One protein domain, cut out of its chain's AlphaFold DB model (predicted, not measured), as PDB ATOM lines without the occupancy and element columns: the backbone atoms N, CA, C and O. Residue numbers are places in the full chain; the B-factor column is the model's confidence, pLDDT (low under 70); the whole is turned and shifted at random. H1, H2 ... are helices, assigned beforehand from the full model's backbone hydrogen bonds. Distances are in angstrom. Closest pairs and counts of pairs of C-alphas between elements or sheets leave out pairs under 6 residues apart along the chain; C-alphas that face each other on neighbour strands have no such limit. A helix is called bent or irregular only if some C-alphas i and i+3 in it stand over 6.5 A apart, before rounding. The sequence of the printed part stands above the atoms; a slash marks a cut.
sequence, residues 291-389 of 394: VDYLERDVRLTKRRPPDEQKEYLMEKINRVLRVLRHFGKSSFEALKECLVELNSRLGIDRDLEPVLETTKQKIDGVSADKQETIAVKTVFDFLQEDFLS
ATOM      1  N   VAL A 291       8.790  22.232 -21.512       83.00
ATOM      2  CA  VAL A 291       9.741  22.512 -20.424       83.00
ATOM      3  C   VAL A 291      11.200  22.477 -20.911       83.00
ATOM      4  O   VAL A 291      12.019  23.221 -20.379       83.00
ATOM      5  N   ASP A 292      11.515  21.765 -22.001       76.50
ATOM      6  CA  ASP A 292      12.842  21.800 -22.652       76.50
ATOM      7  C   ASP A 292      13.224  23.211 -23.114       76.50
ATOM      8  O   ASP A 292      14.359  23.675 -22.967       76.50
ATOM      9  N   TYR A 293      12.239  23.943 -23.645       79.06
ATOM     10  CA  TYR A 293      12.423  25.338 -24.035       79.06
ATOM     11  C   TYR A 293      12.727  26.211 -22.821       79.06
ATOM     12  O   TYR A 293      13.567  27.109 -22.921       79.06
ATOM     13  N   LEU A 294      12.082  25.931 -21.684       84.94
ATOM     14  CA  LEU A 294      12.302  26.670 -20.451       84.94
ATOM     15  C   LEU A 294      13.687  26.396 -19.870       84.94
ATOM     16  O   LEU A 294      14.384  27.345 -19.534       84.94
ATOM     17  N   GLU A 295      14.127  25.138 -19.821       83.38
ATOM     18  CA  GLU A 295      15.464  24.761 -19.346       83.38
ATOM     19  C   GLU A 295      16.562  25.496 -20.131       83.38
ATOM     20  O   GLU A 295      17.466  26.115 -19.555       83.38
ATOM     21  N   ARG A 296      16.453  25.499 -21.466       81.69
ATOM     22  CA  ARG A 296      17.373  26.243 -22.330       81.69
ATOM     23  C   ARG A 296      17.355  27.734 -22.007       81.69
ATOM     24  O   ARG A 296      18.414  28.353 -21.897       81.69
ATOM     25  N   ASP A 297      16.169  28.322 -21.890       82.75
ATOM     26  CA  ASP A 297      16.017  29.757 -21.665       82.75
ATOM     27  C   ASP A 297      16.522  30.163 -20.262       82.75
ATOM     28  O   ASP A 297      17.172  31.204 -20.127       82.75
ATOM     29  N   VAL A 298      16.367  29.304 -19.250       85.56
ATOM     30  CA  VAL A 298      16.958  29.449 -17.909       85.56
ATOM     31  C   VAL A 298      18.485  29.445 -17.969       85.56
ATOM     32  O   VAL A 298      19.129  30.374 -17.477       85.56
ATOM     33  N   ARG A 299      19.092  28.472 -18.661       83.56
ATOM     34  CA  ARG A 299      20.555  28.412 -18.844       83.56
ATOM     35  C   ARG A 299      21.104  29.607 -19.630       83.56
ATOM     36  O   ARG A 299      22.213  30.069 -19.360       83.56
ATOM     37  N   LEU A 300      20.347  30.123 -20.599       79.12
ATOM     38  CA  LEU A 300      20.717  31.322 -21.358       79.12
ATOM     39  C   LEU A 300      20.590  32.608 -20.534       79.12
ATOM     40  O   LEU A 300      21.316  33.563 -20.810       79.12
ATOM     41  N   THR A 301      19.723  32.635 -19.519       82.19
ATOM     42  CA  THR A 301      19.501  33.830 -18.695       82.19
ATOM     43  C   THR A 301      20.744  34.238 -17.911       82.19
ATOM     44  O   THR A 301      21.018  35.431 -17.820       82.19
ATOM     45  N   LYS A 302      21.581  33.286 -17.467       77.31
ATOM     46  CA  LYS A 302      22.871  33.583 -16.804       77.31
ATOM     47  C   LYS A 302      23.812  34.466 -17.642       77.31
ATOM     48  O   LYS A 302      24.731  35.066 -17.103       77.31
ATOM     49  N   ARG A 303      23.611  34.540 -18.963       75.50
ATOM     50  CA  ARG A 303      24.432  35.348 -19.883       75.50
ATOM     51  C   ARG A 303      23.883  36.756 -20.122       75.50
ATOM     52  O   ARG A 303      24.490  37.504 -20.883       75.50
ATOM     53  N   ARG A 304      22.720  37.089 -19.555       76.75
ATOM     54  CA  ARG A 304      22.064  38.392 -19.719       76.75
ATOM     55  C   ARG A 304      22.443  39.352 -18.584       76.75
ATOM     56  O   ARG A 304      22.747  38.877 -17.488       76.75
ATOM     57  N   PRO A 305      22.391  40.677 -18.814       79.38
ATOM     58  CA  PRO A 305      22.565  41.675 -17.759       79.38
ATOM     59  C   PRO A 305      21.542  41.471 -16.628       79.38
ATOM     60  O   PRO A 305      20.386  41.182 -16.949       79.38
ATOM     61  N   PRO A 306      21.914  41.635 -15.340       75.38
ATOM     62  CA  PRO A 306      21.022  41.410 -14.193       75.38
ATOM     63  C   PRO A 306      19.668  42.120 -14.303       75.38
ATOM     64  O   PRO A 306      18.637  41.539 -13.964       75.38
ATOM     65  N   ASP A 307      19.667  43.328 -14.865       77.00
ATOM     66  CA  ASP A 307      18.477  44.169 -15.028       77.00
ATOM     67  C   ASP A 307      17.440  43.565 -15.996       77.00
ATOM     68  O   ASP A 307      16.242  43.791 -15.846       77.00
ATOM     69  N   GLU A 308      17.875  42.730 -16.948       80.06
ATOM     70  CA  GLU A 308      17.009  42.077 -17.942       80.06
ATOM     71  C   GLU A 308      16.620  40.638 -17.563       80.06
ATOM     72  O   GLU A 308      15.699  40.064 -18.150       80.06
ATOM     73  N   GLN A 309      17.318  40.016 -16.604       82.12
ATOM     74  CA  GLN A 309      17.134  38.593 -16.281       82.12
ATOM     75  C   GLN A 309      15.722  38.296 -15.771       82.12
ATOM     76  O   GLN A 309      15.112  37.298 -16.167       82.12
ATOM     77  N   LYS A 310      15.195  39.178 -14.917       84.94
ATOM     78  CA  LYS A 310      13.875  39.023 -14.302       84.94
ATOM     79  C   LYS A 310      12.755  39.080 -15.334       84.94
ATOM     80  O   LYS A 310      11.943  38.161 -15.409       84.94
ATOM     81  N   GLU A 311      12.722  40.141 -16.137       85.50
ATOM     82  CA  GLU A 311      11.676  40.338 -17.144       85.50
ATOM     83  C   GLU A 311      11.701  39.215 -18.187       85.50
ATOM     84  O   GLU A 311      10.666  38.618 -18.490       85.50
ATOM     85  N   TYR A 312      12.902  38.845 -18.646       85.94
ATOM     86  CA  TYR A 312      13.090  37.759 -19.597       85.94
ATOM     87  C   TYR A 312      12.564  36.419 -19.066       85.94
ATOM     88  O   TYR A 312      11.795  35.746 -19.753       85.94
ATOM     89  N   LEU A 313      12.942  36.018 -17.847       88.25
ATOM     90  CA  LEU A 313      12.503  34.738 -17.286       88.25
ATOM     91  C   LEU A 313      11.006  34.700 -17.025       88.25
ATOM     92  O   LEU A 313      10.363  33.719 -17.393       88.25
ATOM     93  N   MET A 314      10.438  35.758 -16.444       89.56
ATOM     94  CA  MET A 314       8.999  35.817 -16.193       89.56
ATOM     95  C   MET A 314       8.195  35.684 -17.495       89.56
ATOM     96  O   MET A 314       7.194  34.966 -17.528       89.56
ATOM     97  N   GLU A 315       8.657  36.292 -18.593       89.31
ATOM     98  CA  GLU A 315       8.035  36.147 -19.914       89.31
ATOM     99  C   GLU A 315       8.095  34.695 -20.430       89.31
ATOM    100  O   GLU A 315       7.092  34.161 -20.919       89.31
ATOM    101  N   LYS A 316       9.253  34.024 -20.316       88.81
ATOM    102  CA  LYS A 316       9.420  32.640 -20.806       88.81
ATOM    103  C   LYS A 316       8.664  31.621 -19.962       88.81
ATOM    104  O   LYS A 316       7.999  30.757 -20.533       88.81
ATOM    105  N   ILE A 317       8.689  31.765 -18.640       89.94
ATOM    106  CA  ILE A 317       7.910  30.941 -17.706       89.94
ATOM    107  C   ILE A 317       6.420  31.053 -18.041       89.94
ATOM    108  O   ILE A 317       5.748  30.037 -18.221       89.94
ATOM    109  N   ASN A 318       5.913  32.277 -18.211       88.31
ATOM    110  CA  ASN A 318       4.514  32.509 -18.565       88.31
ATOM    111  C   ASN A 318       4.132  31.800 -19.873       88.31
ATOM    112  O   ASN A 318       3.132  31.084 -19.952       88.31
ATOM    113  N   ARG A 319       4.972  31.926 -20.904       86.62
ATOM    114  CA  ARG A 319       4.737  31.264 -22.189       86.62
ATOM    115  C   ARG A 319       4.645  29.742 -22.057       86.62
ATOM    116  O   ARG A 319       3.785  29.141 -22.695       86.62
ATOM    117  N   VAL A 320       5.505  29.130 -21.249       87.25
ATOM    118  CA  VAL A 320       5.542  27.671 -21.054       87.25
ATOM    119  C   VAL A 320       4.317  27.195 -20.276       87.25
ATOM    120  O   VAL A 320       3.648  26.262 -20.717       87.25
ATOM    121  N   LEU A 321       3.937  27.893 -19.202       87.00
ATOM    122  CA  LEU A 321       2.725  27.579 -18.438       87.00
ATOM    123  C   LEU A 321       1.451  27.703 -19.291       87.00
ATOM    124  O   LEU A 321       0.567  26.851 -19.206       87.00
ATOM    125  N   ARG A 322       1.365  28.701 -20.181       86.06
ATOM    126  CA  ARG A 322       0.252  28.824 -21.142       86.06
ATOM    127  C   ARG A 322       0.179  27.657 -22.118       86.06
ATOM    128  O   ARG A 322      -0.914  27.182 -22.416       86.06
ATOM    129  N   VAL A 323       1.326  27.193 -22.611       83.56
ATOM    130  CA  VAL A 323       1.391  26.034 -23.510       83.56
ATOM    131  C   VAL A 323       0.945  24.765 -22.783       83.56
ATOM    132  O   VAL A 323       0.129  24.022 -23.321       83.56
ATOM    133  N   LEU A 324       1.393  24.545 -21.545       81.50
ATOM    134  CA  LEU A 324       0.955  23.407 -20.728       81.50
ATOM    135  C   LEU A 324      -0.559  23.430 -20.463       81.50
ATOM    136  O   LEU A 324      -1.217  22.396 -20.564       81.50
ATOM    137  N   ARG A 325      -1.141  24.611 -20.230       83.38
ATOM    138  CA  ARG A 325      -2.600  24.779 -20.102       83.38
ATOM    139  C   ARG A 325      -3.351  24.527 -21.407       83.38
ATOM    140  O   ARG A 325      -4.429  23.943 -21.388       83.38
ATOM    141  N   HIS A 326      -2.783  24.917 -22.548       78.75
ATOM    142  CA  HIS A 326      -3.355  24.599 -23.860       78.75
ATOM    143  C   HIS A 326      -3.421  23.079 -24.107       78.75
ATOM    144  O   HIS A 326      -4.287  22.613 -24.842       78.75
ATOM    145  N   PHE A 327      -2.559  22.289 -23.459       77.81
ATOM    146  CA  PHE A 327      -2.643  20.823 -23.451       77.81
ATOM    147  C   PHE A 327      -3.674  20.256 -22.455       77.81
ATOM    148  O   PHE A 327      -3.671  19.057 -22.192       77.81
ATOM    149  N   GLY A 328      -4.573  21.089 -21.921       78.31
ATOM    150  CA  GLY A 328      -5.693  20.666 -21.075       78.31
ATOM    151  C   GLY A 328      -5.386  20.595 -19.578       78.31
ATOM    152  O   GLY A 328      -6.229  20.124 -18.822       78.31
ATOM    153  N   LYS A 329      -4.211  21.064 -19.138       83.94
ATOM    154  CA  LYS A 329      -3.801  21.051 -17.724       83.94
ATOM    155  C   LYS A 329      -4.356  22.263 -16.976       83.94
ATOM    156  O   LYS A 329      -4.400  23.372 -17.517       83.94
ATOM    157  N   SER A 330      -4.741  22.080 -15.717       86.81
ATOM    158  CA  SER A 330      -5.076  23.196 -14.826       86.81
ATOM    159  C   SER A 330      -3.841  24.052 -14.509       86.81
ATOM    160  O   SER A 330      -2.701  23.617 -14.675       86.81
ATOM    161  N   SER A 331      -4.040  25.286 -14.028       84.25
ATOM    162  CA  SER A 331      -2.933  26.190 -13.666       84.25
ATOM    163  C   SER A 331      -1.994  25.579 -12.617       84.25
ATOM    164  O   SER A 331      -0.783  25.778 -12.688       84.25
ATOM    165  N   PHE A 332      -2.542  24.807 -11.674       87.06
ATOM    166  CA  PHE A 332      -1.762  24.128 -10.641       87.06
ATOM    167  C   PHE A 332      -1.020  22.895 -11.179       87.06
ATOM    168  O   PHE A 332       0.143  22.694 -10.845       87.06
ATOM    169  N   GLU A 333      -1.641  22.098 -12.050       87.12
ATOM    170  CA  GLU A 333      -0.972  20.953 -12.687       87.12
ATOM    171  C   GLU A 333       0.171  21.400 -13.603       87.12
ATOM    172  O   GLU A 333       1.256  20.827 -13.549       87.12
ATOM    173  N   ALA A 334      -0.039  22.462 -14.389       86.88
ATOM    174  CA  ALA A 334       0.999  23.052 -15.232       86.88
ATOM    175  C   ALA A 334       2.189  23.564 -14.402       86.88
ATOM    176  O   ALA A 334       3.339  23.355 -14.781       86.88
ATOM    177  N   LEU A 335       1.917  24.202 -13.257       90.81
ATOM    178  CA  LEU A 335       2.940  24.622 -12.298       90.81
ATOM    179  C   LEU A 335       3.707  23.420 -11.730       90.81
ATOM    180  O   LEU A 335       4.936  23.421 -11.750       90.81
ATOM    181  N   LYS A 336       2.987  22.408 -11.227       90.56
ATOM    182  CA  LYS A 336       3.577  21.216 -10.606       90.56
ATOM    183  C   LYS A 336       4.513  20.501 -11.571       90.56
ATOM    184  O   LYS A 336       5.648  20.207 -11.217       90.56
ATOM    185  N   GLU A 337       4.053  20.261 -12.791       89.12
ATOM    186  CA  GLU A 337       4.858  19.625 -13.830       89.12
ATOM    187  C   GLU A 337       6.089  20.449 -14.192       89.12
ATOM    188  O   GLU A 337       7.187  19.909 -14.272       89.12
ATOM    189  N   CYS A 338       5.925  21.765 -14.339       90.25
ATOM    190  CA  CYS A 338       7.039  22.657 -14.625       90.25
ATOM    191  C   CYS A 338       8.111  22.603 -13.525       90.25
ATOM    192  O   CYS A 338       9.294  22.548 -13.844       90.25
ATOM    193  N   LEU A 339       7.721  22.604 -12.246       91.12
ATOM    194  CA  LEU A 339       8.662  22.527 -11.125       91.12
ATOM    195  C   LEU A 339       9.347  21.161 -11.037       91.12
ATOM    196  O   LEU A 339      10.562  21.121 -10.892       91.12
ATOM    197  N   VAL A 340       8.606  20.056 -11.172       90.69
ATOM    198  CA  VAL A 340       9.165  18.691 -11.117       90.69
ATOM    199  C   VAL A 340      10.199  18.469 -12.222       90.69
ATOM    200  O   VAL A 340      11.307  18.007 -11.953       90.69
ATOM    201  N   GLU A 341       9.860  18.845 -13.454       88.06
ATOM    202  CA  GLU A 341      10.753  18.712 -14.606       88.06
ATOM    203  C   GLU A 341      11.986  19.616 -14.466       88.06
ATOM    204  O   GLU A 341      13.104  19.167 -14.710       88.06
ATOM    205  N   LEU A 342      11.826  20.871 -14.023       88.81
ATOM    206  CA  LEU A 342      12.968  21.765 -13.803       88.81
ATOM    207  C   LEU A 342      13.874  21.283 -12.663       88.81
ATOM    208  O   LEU A 342      15.090  21.331 -12.823       88.81
ATOM    209  N   ASN A 343      13.311  20.799 -11.553       87.38
ATOM    210  CA  ASN A 343      14.063  20.259 -10.416       87.38
ATOM    211  C   ASN A 343      14.940  19.080 -10.867       87.38
ATOM    212  O   ASN A 343      16.155  19.092 -10.687       87.38
ATOM    213  N   SER A 344      14.336  18.129 -11.590       85.25
ATOM    214  CA  SER A 344      15.039  16.966 -12.137       85.25
ATOM    215  C   SER A 344      16.120  17.345 -13.159       85.25
ATOM    216  O   SER A 344      17.252  16.873 -13.066       85.25
ATOM    217  N   ARG A 345      15.812  18.221 -14.123       83.31
ATOM    218  CA  ARG A 345      16.705  18.521 -15.262       83.31
ATOM    219  C   ARG A 345      17.815  19.516 -14.950       83.31
ATOM    220  O   ARG A 345      18.879  19.479 -15.570       83.31
ATOM    221  N   LEU A 346      17.570  20.436 -14.019       82.31
ATOM    222  CA  LEU A 346      18.580  21.385 -13.555       82.31
ATOM    223  C   LEU A 346      19.436  20.812 -12.418       82.31
ATOM    224  O   LEU A 346      20.384  21.479 -12.011       82.31
ATOM    225  N   GLY A 347      19.137  19.595 -11.947       81.25
ATOM    226  CA  GLY A 347      19.850  18.959 -10.839       81.25
ATOM    227  C   GLY A 347      19.652  19.694  -9.514       81.25
ATOM    228  O   GLY A 347      20.558  19.715  -8.686       81.25
ATOM    229  N   ILE A 348      18.499  20.343  -9.342       82.25
ATOM    230  CA  ILE A 348      18.118  20.998  -8.093       82.25
ATOM    231  C   ILE A 348      17.496  19.896  -7.233       82.25
ATOM    232  O   ILE A 348      16.507  19.290  -7.626       82.25
ATOM    233  N   ASP A 349      18.100  19.573  -6.093       80.19
ATOM    234  CA  ASP A 349      17.602  18.536  -5.177       80.19
ATOM    235  C   ASP A 349      16.768  19.178  -4.056       80.19
ATOM    236  O   ASP A 349      17.071  19.063  -2.869       80.19
ATOM    237  N   ARG A 350      15.760  19.976  -4.442       82.75
ATOM    238  CA  ARG A 350      14.862  20.667  -3.505       82.75
ATOM    239  C   ARG A 350      13.608  19.837  -3.273       82.75
ATOM    240  O   ARG A 350      12.993  19.347  -4.221       82.75
ATOM    241  N   ASP A 351      13.194  19.750  -2.012       85.56
ATOM    242  CA  ASP A 351      11.877  19.229  -1.664       85.56
ATOM    243  C   ASP A 351      10.791  20.205  -2.148       85.56
ATOM    244  O   ASP A 351      10.687  21.347  -1.686       85.56
ATOM    245  N   LEU A 352      10.013  19.761  -3.137       87.69
ATOM    246  CA  LEU A 352       8.982  20.563  -3.793       87.69
ATOM    247  C   LEU A 352       7.649  20.544  -3.038       87.69
ATOM    248  O   LEU A 352       6.828  21.436  -3.257       87.69
ATOM    249  N   GLU A 353       7.420  19.570  -2.155       84.38
ATOM    250  CA  GLU A 353       6.143  19.395  -1.456       84.38
ATOM    251  C   GLU A 353       5.709  20.643  -0.655       84.38
ATOM    252  O   GLU A 353       4.599  21.133  -0.892       84.38
ATOM    253  N   PRO A 354       6.565  21.281   0.174       85.19
ATOM    254  CA  PRO A 354       6.171  22.491   0.906       85.19
ATOM    255  C   PRO A 354       5.860  23.684  -0.016       85.19
ATOM    256  O   PRO A 354       4.994  24.515   0.288       85.19
ATOM    257  N   VAL A 355       6.535  23.775  -1.169       85.75
ATOM    258  CA  VAL A 355       6.312  24.835  -2.172       85.75
ATOM    259  C   VAL A 355       4.973  24.625  -2.877       85.75
ATOM    260  O   VAL A 355       4.217  25.583  -3.083       85.75
ATOM    261  N   LEU A 356       4.652  23.376  -3.219       87.88
ATOM    262  CA  LEU A 356       3.406  23.001  -3.880       87.88
ATOM    263  C   LEU A 356       2.200  23.165  -2.952       87.88
ATOM    264  O   LEU A 356       1.202  23.741  -3.385       87.88
ATOM    265  N   GLU A 357       2.286  22.754  -1.685       85.69
ATOM    266  CA  GLU A 357       1.202  22.924  -0.705       85.69
ATOM    267  C   GLU A 357       0.887  24.400  -0.444       85.69
ATOM    268  O   GLU A 357      -0.266  24.831  -0.551       85.69
ATOM    269  N   THR A 358       1.924  25.206  -0.198       85.12
ATOM    270  CA  THR A 358       1.780  26.652   0.019       85.12
ATOM    271  C   THR A 358       1.187  27.343  -1.209       85.12
ATOM    272  O   THR A 358       0.384  28.272  -1.094       85.12
ATOM    273  N   THR A 359       1.573  26.910  -2.411       84.00
ATOM    274  CA  THR A 359       1.076  27.513  -3.653       84.00
ATOM    275  C   THR A 359      -0.344  27.060  -3.982       84.00
ATOM    276  O   THR A 359      -1.130  27.867  -4.474       84.00
ATOM    277  N   LYS A 360      -0.719  25.821  -3.644       86.56
ATOM    278  CA  LYS A 360      -2.090  25.315  -3.784       86.56
ATOM    279  C   LYS A 360      -3.072  26.147  -2.961       86.56
ATOM    280  O   LYS A 360      -4.034  26.670  -3.514       86.56
ATOM    281  N   GLN A 361      -2.746  26.399  -1.690       84.38
ATOM    282  CA  GLN A 361      -3.549  27.256  -0.807       84.38
ATOM    283  C   GLN A 361      -3.688  28.699  -1.325       84.38
ATOM    284  O   GLN A 361      -4.706  29.342  -1.093       84.38
ATOM    285  N   LYS A 362      -2.679  29.218  -2.043       82.19
ATOM    286  CA  LYS A 362      -2.705  30.564  -2.648       82.19
ATOM    287  C   LYS A 362      -3.486  30.634  -3.964       82.19
ATOM    288  O   LYS A 362      -3.893  31.723  -4.359       82.19
ATOM    289  N   ILE A 363      -3.627  29.514  -4.669       83.62
ATOM    290  CA  ILE A 363      -4.326  29.420  -5.958       83.62
ATOM    291  C   ILE A 363      -5.820  29.125  -5.749       83.62
ATOM    292  O   ILE A 363      -6.650  29.591  -6.542       83.62
ATOM    293  N   ASP A 364      -6.168  28.419  -4.673       78.00
ATOM    294  CA  ASP A 364      -7.548  28.097  -4.313       78.00
ATOM    295  C   ASP A 364      -8.368  29.372  -4.025       78.00
ATOM    296  O   ASP A 364      -8.008  30.215  -3.206       78.00
ATOM    297  N   GLY A 365      -9.493  29.532  -4.732       71.62
ATOM    298  CA  GLY A 365     -10.428  30.653  -4.548       71.62
ATOM    299  C   GLY A 365     -10.061  31.966  -5.257       71.62
ATOM    300  O   GLY A 365     -10.763  32.964  -5.085       71.62
ATOM    301  N   VAL A 366      -9.003  31.990  -6.075       83.81
ATOM    302  CA  VAL A 366      -8.547  33.196  -6.794       83.81
ATOM    303  C   VAL A 366      -8.916  33.137  -8.286       83.81
ATOM    304  O   VAL A 366      -9.007  32.064  -8.874       83.81
ATOM    305  N   SER A 367      -9.138  34.292  -8.928       84.75
ATOM    306  CA  SER A 367      -9.427  34.375 -10.370       84.75
ATOM    307  C   SER A 367      -8.288  33.829 -11.245       84.75
ATOM    308  O   SER A 367      -7.114  33.933 -10.891       84.75
ATOM    309  N   ALA A 368      -8.626  33.307 -12.430       77.31
ATOM    310  CA  ALA A 368      -7.686  32.639 -13.338       77.31
ATOM    311  C   ALA A 368      -6.434  33.477 -13.691       77.31
ATOM    312  O   ALA A 368      -5.325  32.947 -13.690       77.31
ATOM    313  N   ASP A 369      -6.582  34.787 -13.915       75.62
ATOM    314  CA  ASP A 369      -5.456  35.682 -14.245       75.62
ATOM    315  C   ASP A 369      -4.482  35.862 -13.069       75.62
ATOM    316  O   ASP A 369      -3.261  35.967 -13.231       75.62
ATOM    317  N   LYS A 370      -5.016  35.860 -11.843       82.44
ATOM    318  CA  LYS A 370      -4.211  35.934 -10.623       82.44
ATOM    319  C   LYS A 370      -3.545  34.593 -10.320       82.44
ATOM    320  O   LYS A 370      -2.394  34.595  -9.898       82.44
ATOM    321  N   GLN A 371      -4.211  33.470 -10.595       84.12
ATOM    322  CA  GLN A 371      -3.603  32.137 -10.497       84.12
ATOM    323  C   GLN A 371      -2.392  32.001 -11.433       84.12
ATOM    324  O   GLN A 371      -1.362  31.472 -11.028       84.12
ATOM    325  N   GLU A 372      -2.486  32.528 -12.658       82.25
ATOM    326  CA  GLU A 372      -1.378  32.542 -13.625       82.25
ATOM    327  C   GLU A 372      -0.204  33.390 -13.127       82.25
ATOM    328  O   GLU A 372       0.941  32.945 -13.151       82.25
ATOM    329  N   THR A 373      -0.490  34.577 -12.593       87.25
ATOM    330  CA  THR A 373       0.541  35.459 -12.027       87.25
ATOM    331  C   THR A 373       1.253  34.810 -10.834       87.25
ATOM    332  O   THR A 373       2.475  34.895 -10.726       87.25
ATOM    333  N   ILE A 374       0.503  34.131  -9.958       88.44
ATOM    334  CA  ILE A 374       1.055  33.393  -8.814       88.44
ATOM    335  C   ILE A 374       1.940  32.243  -9.304       88.44
ATOM    336  O   ILE A 374       3.073  32.132  -8.853       88.44
ATOM    337  N   ALA A 375       1.475  31.442 -10.268       87.81
ATOM    338  CA  ALA A 375       2.241  30.319 -10.806       87.81
ATOM    339  C   ALA A 375       3.551  30.764 -11.480       87.81
ATOM    340  O   ALA A 375       4.603  30.182 -11.221       87.81
ATOM    341  N   VAL A 376       3.513  31.827 -12.294       89.44
ATOM    342  CA  VAL A 376       4.717  32.395 -12.927       89.44
ATOM    343  C   VAL A 376       5.715  32.856 -11.872       89.44
ATOM    344  O   VAL A 376       6.908  32.576 -11.988       89.44
ATOM    345  N   LYS A 377       5.227  33.543 -10.835       91.06
ATOM    346  CA  LYS A 377       6.074  34.031  -9.751       91.06
ATOM    347  C   LYS A 377       6.695  32.880  -8.957       91.06
ATOM    348  O   LYS A 377       7.890  32.916  -8.723       91.06
ATOM    349  N   THR A 378       5.936  31.835  -8.627       90.06
ATOM    350  CA  THR A 378       6.459  30.669  -7.897       90.06
ATOM    351  C   THR A 378       7.590  29.965  -8.655       90.06
ATOM    352  O   THR A 378       8.604  29.633  -8.052       90.06
ATOM    353  N   VAL A 379       7.461  29.762  -9.975       90.19
ATOM    354  CA  VAL A 379       8.547  29.164 -10.783       90.19
ATOM    355  C   VAL A 379       9.757  30.094 -10.861       90.19
ATOM    356  O   VAL A 379      10.894  29.631 -10.817       90.19
ATOM    357  N   PHE A 380       9.527  31.403 -10.980       91.19
ATOM    358  CA  PHE A 380      10.607  32.384 -11.013       91.19
ATOM    359  C   PHE A 380      11.382  32.419  -9.691       91.19
ATOM    360  O   PHE A 380      12.607  32.336  -9.717       91.19
ATOM    361  N   ASP A 381      10.676  32.483  -8.560       88.12
ATOM    362  CA  ASP A 381      11.267  32.511  -7.221       88.12
ATOM    363  C   ASP A 381      12.078  31.221  -6.968       88.12
ATOM    364  O   ASP A 381      13.230  31.300  -6.550       88.12
ATOM    365  N   PHE A 382      11.549  30.050  -7.352       88.69
ATOM    366  CA  PHE A 382      12.270  28.766  -7.312       88.69
ATOM    367  C   PHE A 382      13.588  28.799  -8.110       88.69
ATOM    368  O   PHE A 382      14.650  28.433  -7.611       88.69
ATOM    369  N   LEU A 383      13.557  29.295  -9.350       87.62
ATOM    370  CA  LEU A 383      14.757  29.400 -10.188       87.62
ATOM    371  C   LEU A 383      15.756  30.438  -9.662       87.62
ATOM    372  O   LEU A 383      16.970  30.266  -9.808       87.62
ATOM    373  N   GLN A 384      15.261  31.527  -9.076       84.88
ATOM    374  CA  GLN A 384      16.108  32.567  -8.515       84.88
ATOM    375  C   GLN A 384      16.841  32.059  -7.271       84.88
ATOM    376  O   GLN A 384      18.061  32.214  -7.200       84.88
ATOM    377  N   GLU A 385      16.131  31.425  -6.339       81.75
ATOM    378  CA  GLU A 385      16.682  30.892  -5.089       81.75
ATOM    379  C   GLU A 385      17.702  29.774  -5.343       81.75
ATOM    380  O   GLU A 385      18.829  29.858  -4.859       81.75
ATOM    381  N   ASP A 386      17.353  28.775  -6.161       76.06
ATOM    382  CA  ASP A 386      18.127  27.527  -6.210       76.06
ATOM    383  C   ASP A 386      19.079  27.407  -7.406       76.06
ATOM    384  O   ASP A 386      20.034  26.634  -7.360       76.06
ATOM    385  N   PHE A 387      18.859  28.162  -8.490       74.88
ATOM    386  CA  PHE A 387      19.640  27.996  -9.726       74.88
ATOM    387  C   PHE A 387      20.485  29.214 -10.114       74.88
ATOM    388  O   PHE A 387      21.600  29.069 -10.638       74.88
ATOM    389  N   LEU A 388      19.961  30.424  -9.906       73.81
ATOM    390  CA  LEU A 388      20.641  31.668 -10.282       73.81
ATOM    391  C   LEU A 388      21.502  32.234  -9.149       73.81
ATOM    392  O   LEU A 388      22.559  32.786  -9.438       73.81
ATOM    393  N   SER A 389      21.100  32.046  -7.887       67.56
ATOM    394  CA  SER A 389      21.847  32.529  -6.714       67.56
ATOM    395  C   SER A 389      22.983  31.591  -6.271       67.56
ATOM    396  O   SER A 389      23.889  32.023  -5.568       67.56
TER     397      SER A 389
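AT A GLANCE: This is residues 291 to 389 of the 394 residues of an uncharacterized protein of Candidatus Lokiarchaeota archaeon (UniProt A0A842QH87). Two helices side by side, H3 and H5, form the core; the hairpin of H1 and H2 crosses one side of this pair, and H4 covers part of the other side. The 99 printed residues hold five named helices, H1 to H5 in order, and no named strand: the class is all helix. The whole is compact, with a radius of gyration of the C-alphas of 12.8 A, and spans 38 by 25 by 23 A.

IN THESE COORDINATES: Find C-alpha 291 at (9.741, 22.512, -20.424); there H1 begins, residues 291 to 301. H2, residues 306 to 326, covers 31.1 A and is only just irregular, C-alphas 307 and 310 being 6.9 A apart. H3 is residues 331 to 346, 22.0 A, and H4 residues 353 to 363. H5, residues 368 to 388, runs 28.5 A to C-alpha 388 at (20.641, 31.668, -10.282); it is only just irregular, with C-alphas 385 and 388 6.6 A apart.

HOW THE PARTS SIT: Begin at the hub, H3, which touches the four other helices. It touches H5 at a shallow tilt of 13 degrees, the same way; their closest C-alphas, Leu 335 and Ala 375, are 5.9 A apart. H3, H4 and H5 form an up-and-down bundle, each helix running against the one before; H3 and H4 only just touch, with 3 pairs of C-alphas within 8 A, the closest being Lys 336 and Leu 356 at 7.0 A. With residues 313 to 321 alone, H2 touches H5 at a steep tilt of 51 degrees, closest at C-alphas Asn 318 and Val 376, 5.6 A. H4 is apart from H1 and H2. Every O i to N i+4 pair is within hydrogen-bond range in H1, H3 and H4; in H2 15 of 17 are, in H5 16 of 17.

THE WHOLE: Look to C-alphas Arg 303 and Gly 365 for the two farthest apart, 38.4 A. The printed part has no cut and no long link; residue 389 alone has pLDDT under 70.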